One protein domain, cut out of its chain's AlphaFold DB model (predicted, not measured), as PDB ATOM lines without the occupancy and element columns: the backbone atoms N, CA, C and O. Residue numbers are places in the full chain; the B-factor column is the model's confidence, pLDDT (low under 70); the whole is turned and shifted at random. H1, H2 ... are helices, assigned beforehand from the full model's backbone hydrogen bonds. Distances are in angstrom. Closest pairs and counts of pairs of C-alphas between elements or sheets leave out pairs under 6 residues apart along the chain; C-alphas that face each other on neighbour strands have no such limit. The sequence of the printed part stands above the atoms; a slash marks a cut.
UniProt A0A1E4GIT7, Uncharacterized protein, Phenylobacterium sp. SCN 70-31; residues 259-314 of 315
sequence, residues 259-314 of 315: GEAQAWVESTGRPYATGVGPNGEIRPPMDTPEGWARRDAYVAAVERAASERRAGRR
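AT A GLANCE: This is residues 259 to 314 of the 315 residues of an uncharacterized protein of Phenylobacterium sp. SCN 70-31 (UniProt A0A1E4GIT7). Start at the first residue and you meet a short helix, H1, then a long winding link with no named element, then one long straight helix, H2, whose far part, with residues 313 and 314, sticks out into the open as an arm. The two helices stay apart. The printed part has 56 residues with two named helices, H1 then H2, no named strand, and is all helix. It is extended, with a radius of gyration of the C-alphas of 16.0 A and spans of 46 by 28 by 15 A.

HOW THE PARTS SIT: H1, residues 259 to 268, and H2, residues 289 to 312, are apart, and residues 269 to 288 form the long link. In both helices every O i to N i+4 pair is within hydrogen-bond range.

IN THESE COORDINATES: Find C-alpha 259 at (-11.472, 15.826, 27.384); from there H1 runs 14.2 A to C-alpha 268. Find C-alpha 289 at (-16.501, 41.201, 45.540); H2 runs 34.5 A to C-alpha 312 at (-29.316, 16.833, 66.409).

THE WHOLE: The C-alphas of Pro 271 and Arg 314, the two farthest apart, are 46.8 A apart. Residues 296 to 314 stand free. The printed part has no cut. Mean pLDDT of the printed part is 81.7, and residues 312 to 314 are under 70.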
ATOM      1  N   GLY A 259     -10.705  16.913  26.780       88.94
ATOM      2  CA  GLY A 259     -11.472  15.826  27.384       88.94
ATOM      3  C   GLY A 259     -12.466  16.350  28.418       88.94
ATOM      4  O   GLY A 259     -13.636  15.973  28.397       88.94
ATOM      5  N   GLU A 260     -12.039  17.281  29.272       89.31
ATOM      6  CA  GLU A 260     -12.919  17.945  30.239       89.31
ATOM      7  C   GLU A 260     -13.982  18.811  29.557       89.31
ATOM      8  O   GLU A 260     -15.133  18.837  29.997       89.31
ATOM      9  N   ALA A 261     -13.624  19.484  28.460       86.62
ATOM     10  CA  ALA A 261     -14.573  20.264  27.671       86.62
ATOM     11  C   ALA A 261     -15.636  19.366  27.014       86.62
ATOM     12  O   ALA A 261     -16.819  19.706  27.017       86.62
ATOM     13  N   GLN A 262     -15.238  18.196  26.508       88.81
ATOM     14  CA  GLN A 262     -16.162  17.213  25.944       88.81
ATOM     15  C   GLN A 262     -17.073  16.601  27.020       88.81
ATOM     16  O   GLN A 262     -18.288  16.538  26.833       88.81
ATOM     17  N   ALA A 263     -16.521  16.236  28.182       86.62
ATOM     18  CA  ALA A 263     -17.297  15.734  29.317       86.62
ATOM     19  C   ALA A 263     -18.342  16.754  29.804       86.62
ATOM     20  O   ALA A 263     -19.441  16.378  30.219       86.62
ATOM     21  N   TRP A 264     -18.025  18.048  29.714       88.69
ATOM     22  CA  TRP A 264     -18.971  19.125  29.997       88.69
ATOM     23  C   TRP A 264     -20.152  19.134  29.023       88.69
ATOM     24  O   TRP A 264     -21.304  19.228  29.454       88.69
ATOM     25  N   VAL A 265     -19.885  19.019  27.717       88.38
ATOM     26  CA  VAL A 265     -20.923  18.980  26.674       88.38
ATOM     27  C   VAL A 265     -21.821  17.759  26.848       88.38
ATOM     28  O   VAL A 265     -23.036  17.887  26.756       88.38
ATOM     29  N   GLU A 266     -21.246  16.596  27.150       88.69
ATOM     30  CA  GLU A 266     -22.009  15.365  27.392       88.69
ATOM     31  C   GLU A 266     -22.947  15.479  28.601       88.69
ATOM     32  O   GLU A 266     -24.092  15.039  28.531       88.69
ATOM     33  N   SER A 267     -22.477  16.088  29.694       86.06
ATOM     34  CA  SER A 267     -23.237  16.198  30.947       86.06
ATOM     35  C   SER A 267     -24.281  17.327  30.922       86.06
ATOM     36  O   SER A 267     -25.369  17.186  31.482       86.06
ATOM     37  N   THR A 268     -23.983  18.452  30.260       83.75
ATOM     38  CA  THR A 268     -24.835  19.664  30.270       83.75
ATOM     39  C   THR A 268     -25.571  19.933  28.952       83.75
ATOM     40  O   THR A 268     -26.436  20.810  28.892       83.75
ATOM     41  N   GLY A 269     -25.239  19.210  27.880       86.50
ATOM     42  CA  GLY A 269     -25.805  19.383  26.538       86.50
ATOM     43  C   GLY A 269     -25.337  20.643  25.800       86.50
ATOM     44  O   GLY A 269     -25.863  20.950  24.730       86.50
ATOM     45  N   ARG A 270     -24.398  21.417  26.364       86.88
ATOM     46  CA  ARG A 270     -23.901  22.682  25.797       86.88
ATOM     47  C   ARG A 270     -22.400  22.855  26.068       86.88
ATOM     48  O   ARG A 270     -21.916  22.352  27.078       86.88
ATOM     49  N   PRO A 271     -21.652  23.581  25.218       88.31
ATOM     50  CA  PRO A 271     -20.268  23.952  25.515       88.31
ATOM     51  C   PRO A 271     -20.149  24.793  26.791       88.31
ATOM     52  O   PRO A 271     -21.054  25.567  27.114       88.31
ATOM     53  N   TYR A 272     -19.018  24.669  27.494       85.62
ATOM     54  CA  TYR A 272     -18.718  25.519  28.646       85.62
ATOM     55  C   TYR A 272     -18.681  26.992  28.227       85.62
ATOM     56  O   TYR A 272     -17.980  27.366  27.286       85.62
ATOM     57  N   ALA A 273     -19.407  27.829  28.962       85.50
ATOM     58  CA  ALA A 273     -19.298  29.276  28.879       85.50
ATOM     59  C   ALA A 273     -18.604  29.801  30.138       85.50
ATOM     60  O   ALA A 273     -18.811  29.286  31.240       85.50
ATOM     61  N   THR A 274     -17.777  30.833  29.977       81.56
ATOM     62  CA  THR A 274     -16.995  31.410  31.072       81.56
ATOM     63  C   THR A 274     -17.889  31.797  32.245       81.56
ATOM     64  O   THR A 274     -18.841  32.558  32.090       81.56
ATOM     65  N   GLY A 275     -17.567  31.268  33.426       77.94
ATOM     66  CA  GLY A 275     -18.297  31.550  34.656       77.94
ATOM     67  C   GLY A 275     -19.522  30.664  34.875       77.94
ATOM     68  O   GLY A 275     -20.209  30.856  35.868       77.94
ATOM     69  N   VAL A 276     -19.813  29.681  34.022       83.44
ATOM     70  CA  VAL A 276     -20.942  28.767  34.250       83.44
ATOM     71  C   VAL A 276     -20.522  27.597  35.145       83.44
ATOM     72  O   VAL A 276     -19.541  26.910  34.884       83.44
ATOM     73  N   GLY A 277     -21.252  27.364  36.234       83.19
ATOM     74  CA  GLY A 277     -21.067  26.199  37.099       83.19
ATOM     75  C   GLY A 277     -21.621  24.904  36.484       83.19
ATOM     76  O   GLY A 277     -22.429  24.963  35.559       83.19
ATOM     77  N   PRO A 278     -21.265  23.724  37.026       79.44
ATOM     78  CA  PRO A 278     -21.718  22.420  36.522       79.44
ATOM     79  C   PRO A 278     -23.246  22.252  36.476       79.44
ATOM     80  O   PRO A 278     -23.743  21.419  35.728       79.44
ATOM     81  N   ASN A 279     -23.994  23.066  37.227       80.25
ATOM     82  CA  ASN A 279     -25.459  23.070  37.251       80.25
ATOM     83  C   ASN A 279     -26.094  24.179  36.387       80.25
ATOM     84  O   ASN A 279     -27.276  24.472  36.536       80.25
ATOM     85  N   GLY A 280     -25.323  24.838  35.514       74.81
ATOM     86  CA  GLY A 280     -25.816  25.895  34.621       74.81
ATOM     87  C   GLY A 280     -25.958  27.281  35.266       74.81
ATOM     88  O   GLY A 280     -26.370  28.230  34.605       74.81
ATOM     89  N   GLU A 281     -25.602  27.422  36.541       80.00
ATOM     90  CA  GLU A 281     -25.600  28.704  37.249       80.00
ATOM     91  C   GLU A 281     -24.478  29.628  36.753       80.00
ATOM     92  O   GLU A 281     -23.332  29.203  36.608       80.00
ATOM     93  N   ILE A 282     -24.785  30.907  36.540       81.06
ATOM     94  CA  ILE A 282     -23.760  31.919  36.271       81.06
ATOM     95  C   ILE A 282     -23.094  32.283  37.597       81.06
ATOM     96  O   ILE A 282     -23.757  32.641  38.572       81.06
ATOM     97  N   ARG A 283     -21.770  32.190  37.633       80.75
ATOM     98  CA  ARG A 283     -20.935  32.495  38.787       80.75
ATOM     99  C   ARG A 283     -20.229  33.818  38.551       80.75
ATOM    100  O   ARG A 283     -19.573  33.974  37.518       80.75
ATOM    101  N   PRO A 284     -20.307  34.747  39.513       80.62
ATOM    102  CA  PRO A 284     -19.431  35.898  39.500       80.62
ATOM    103  C   PRO A 284     -17.969  35.425  39.540       80.62
ATOM    104  O   PRO A 284     -17.669  34.447  40.244       80.62
ATOM    105  N   PRO A 285     -17.066  36.074  38.797       77.81
ATOM    106  CA  PRO A 285     -15.644  35.766  38.847       77.81
ATOM    107  C   PRO A 285     -15.069  35.884  40.271       77.81
ATOM    108  O   PRO A 285     -15.481  36.727  41.064       77.81
ATOM    109  N   MET A 286     -14.110  35.019  40.617       77.69
ATOM    110  CA  MET A 286     -13.502  34.968  41.961       77.69
ATOM    111  C   MET A 286     -12.526  36.122  42.248       77.69
ATOM    112  O   MET A 286     -11.926  36.168  43.319       77.69
ATOM    113  N   ASP A 287     -12.354  37.047  41.311       76.12
ATOM    114  CA  ASP A 287     -11.640  38.311  41.473       76.12
ATOM    115  C   ASP A 287     -12.587  39.494  41.753       76.12
ATOM    116  O   ASP A 287     -12.102  40.594  42.025       76.12
ATOM    117  N   THR A 288     -13.913  39.286  41.776       81.56
ATOM    118  CA  THR A 288     -14.884  40.329  42.142       81.56
ATOM    119  C   THR A 288     -15.427  40.163  43.567       81.56
ATOM    120  O   THR A 288     -15.486  39.043  44.093       81.56
ATOM    121  N   PRO A 289     -15.861  41.259  44.224       85.75
ATOM    122  CA  PRO A 289     -16.501  41.201  45.540       85.75
ATOM    123  C   PRO A 289     -17.703  40.248  45.590       85.75
ATOM    124  O   PRO A 289     -17.905  39.556  46.586       85.75
ATOM    125  N   GLU A 290     -18.475  40.162  44.507       83.00
ATOM    126  CA  GLU A 290     -19.642  39.284  44.391       83.00
ATOM    127  C   GLU A 290     -19.237  37.802  44.377       83.00
ATOM    128  O   GLU A 290     -19.933  36.961  44.957       83.00
ATOM    129  N   GLY A 291     -18.095  37.470  43.765       82.62
ATOM    130  CA  GLY A 291     -17.538  36.116  43.767       82.62
ATOM    131  C   GLY A 291     -17.114  35.674  45.165       82.62
ATOM    132  O   GLY A 291     -17.487  34.587  45.623       82.62
ATOM    133  N   TRP A 292     -16.411  36.549  45.890       83.75
ATOM    134  CA  TRP A 292     -16.032  36.307  47.285       83.75
ATOM    135  C   TRP A 292     -17.252  36.208  48.207       83.75
ATOM    136  O   TRP A 292     -17.336  35.276  49.007       83.75
ATOM    137  N   ALA A 293     -18.244  37.084  48.039       87.25
ATOM    138  CA  ALA A 293     -19.482  37.038  48.813       87.25
ATOM    139  C   ALA A 293     -20.256  35.723  48.599       87.25
ATOM    140  O   ALA A 293     -20.752  35.130  49.561       87.25
ATOM    141  N   ARG A 294     -20.311  35.208  47.359       83.81
ATOM    142  CA  ARG A 294     -20.905  33.893  47.052       83.81
ATOM    143  C   ARG A 294     -20.178  32.760  47.784       83.81
ATOM    144  O   ARG A 294     -20.837  31.885  48.350       83.81
ATOM    145  N   ARG A 295     -18.837  32.764  47.788       82.88
ATOM    146  CA  ARG A 295     -18.027  31.782  48.536       82.88
ATOM    147  C   ARG A 295     -18.365  31.825  50.024       82.88
ATOM    148  O   ARG A 295     -18.605  30.780  50.624       82.88
ATOM    149  N   ASP A 296     -18.403  33.016  50.606       86.94
ATOM    150  CA  ASP A 296     -18.618  33.201  52.045       86.94
ATOM    151  C   ASP A 296     -20.009  32.751  52.474       86.94
ATOM    152  O   ASP A 296     -20.155  32.033  53.465       86.94
ATOM    153  N   ALA A 297     -21.023  33.079  51.673       85.50
ATOM    154  CA  ALA A 297     -22.382  32.601  51.882       85.50
ATOM    155  C   ALA A 297     -22.462  31.064  51.843       85.50
ATOM    156  O   ALA A 297     -23.128  30.460  52.689       85.50
ATOM    157  N   TYR A 298     -21.755  30.426  50.902       81.00
ATOM    158  CA  TYR A 298     -21.675  28.968  50.817       81.00
ATOM    159  C   TYR A 298     -20.999  28.360  52.054       81.00
ATOM    160  O   TYR A 298     -21.560  27.454  52.672       81.00
ATOM    161  N   VAL A 299     -19.828  28.871  52.453       81.12
ATOM    162  CA  VAL A 299     -19.090  28.387  53.635       81.12
ATOM    163  C   VAL A 299     -19.953  28.505  54.891       81.12
ATOM    164  O   VAL A 299     -20.143  27.512  55.596       81.12
ATOM    165  N   ALA A 300     -20.577  29.664  55.111       85.12
ATOM    166  CA  ALA A 300     -21.460  29.889  56.252       85.12
ATOM    167  C   ALA A 300     -22.662  28.925  56.262       85.12
ATOM    168  O   ALA A 300     -23.050  28.416  57.315       85.12
ATOM    169  N   ALA A 301     -23.254  28.630  55.099       83.12
ATOM    170  CA  ALA A 301     -24.343  27.659  54.999       83.12
ATOM    171  C   ALA A 301     -23.888  26.231  55.353       83.12
ATOM    172  O   ALA A 301     -24.605  25.511  56.055       83.12
ATOM    173  N   VAL A 302     -22.690  25.823  54.919       77.81
ATOM    174  CA  VAL A 302     -22.122  24.508  55.252       77.81
ATOM    175  C   VAL A 302     -21.836  24.389  56.749       77.81
ATOM    176  O   VAL A 302     -22.178  23.367  57.353       77.81
ATOM    177  N   GLU A 303     -21.250  25.417  57.359       83.75
ATOM    178  CA  GLU A 303     -20.944  25.443  58.793       83.75
ATOM    179  C   GLU A 303     -22.209  25.397  59.657       83.75
ATOM    180  O   GLU A 303     -22.259  24.640  60.634       83.75
ATOM    181  N   ARG A 304     -23.268  26.118  59.259       86.25
ATOM    182  CA  ARG A 304     -24.589  26.024  59.903       86.25
ATOM    183  C   ARG A 304     -25.148  24.605  59.832       86.25
ATOM    184  O   ARG A 304     -25.420  24.009  60.872       86.25
ATOM    185  N   ALA A 305     -25.192  24.003  58.642       80.94
ATOM    186  CA  ALA A 305     -25.695  22.638  58.466       80.94
ATOM    187  C   ALA A 305     -24.851  21.582  59.214       80.94
ATOM    188  O   ALA A 305     -25.351  20.544  59.652       80.94
ATOM    189  N   ALA A 306     -23.537  21.787  59.347       78.00
ATOM    190  CA  ALA A 306     -22.676  20.929  60.162       78.00
ATOM    191  C   ALA A 306     -22.973  21.079  61.665       78.00
ATOM    192  O   ALA A 306     -23.032  20.074  62.380       78.00
ATOM    193  N   SER A 307     -23.202  22.307  62.129       79.38
ATOM    194  CA  SER A 307     -23.536  22.618  63.522       79.38
ATOM    195  C   SER A 307     -24.897  22.048  63.923       79.38
ATOM    196  O   SER A 307     -25.008  21.398  64.962       79.38
ATOM    197  N   GLU A 308     -25.905  22.173  63.062       83.50
ATOM    198  CA  GLU A 308     -27.242  21.598  63.258       83.50
ATOM    199  C   GLU A 308     -27.206  20.067  63.342       83.50
ATOM    200  O   GLU A 308     -27.801  19.476  64.244       83.50
ATOM    201  N   ARG A 309     -26.423  19.398  62.482       79.44
ATOM    202  CA  ARG A 309     -26.223  17.936  62.552       79.44
ATOM    203  C   ARG A 309     -25.524  17.490  63.838       79.44
ATOM    204  O   ARG A 309     -25.838  16.422  64.363       79.44
ATOM    205  N   ARG A 310     -24.587  18.290  64.362       74.69
ATOM    206  CA  ARG A 310     -23.942  18.033  65.664       74.69
ATOM    207  C   ARG A 310     -24.914  18.227  66.828       74.69
ATOM    208  O   ARG A 310     -24.859  17.449  67.776       74.69
ATOM    209  N   ALA A 311     -25.800  19.219  66.749       72.69
ATOM    210  CA  ALA A 311     -26.830  19.468  67.755       72.69
ATOM    211  C   ALA A 311     -27.923  18.383  67.748       72.69
ATOM    212  O   ALA A 311     -28.335  17.929  68.812       72.69
ATOM    213  N   GLY A 312     -28.332  17.908  66.567       69.38
ATOM    214  CA  GLY A 312     -29.316  16.833  66.409       69.38
ATOM    215  C   GLY A 312     -28.830  15.452  66.859       69.38
ATOM    216  O   GLY A 312     -29.641  14.656  67.300       69.38
ATOM    217  N   ARG A 313     -27.518  15.170  66.822       58.28
ATOM    218  CA  ARG A 313     -26.933  13.929  67.386       58.28
ATOM    219  C   ARG A 313     -26.776  13.938  68.913       58.28
ATOM    220  O   ARG A 313     -26.366  12.927  69.472       58.28
ATOM    221  N   ARG A 314     -27.005  15.080  69.570       53.62
ATOM    222  CA  ARG A 314     -26.930  15.240  71.036       53.62
ATOM    223  C   ARG A 314     -28.306  15.223  71.719       53.62
ATOM    224  O   ARG A 314     -28.348  15.334  72.941       53.62
TER     225      ARG A 314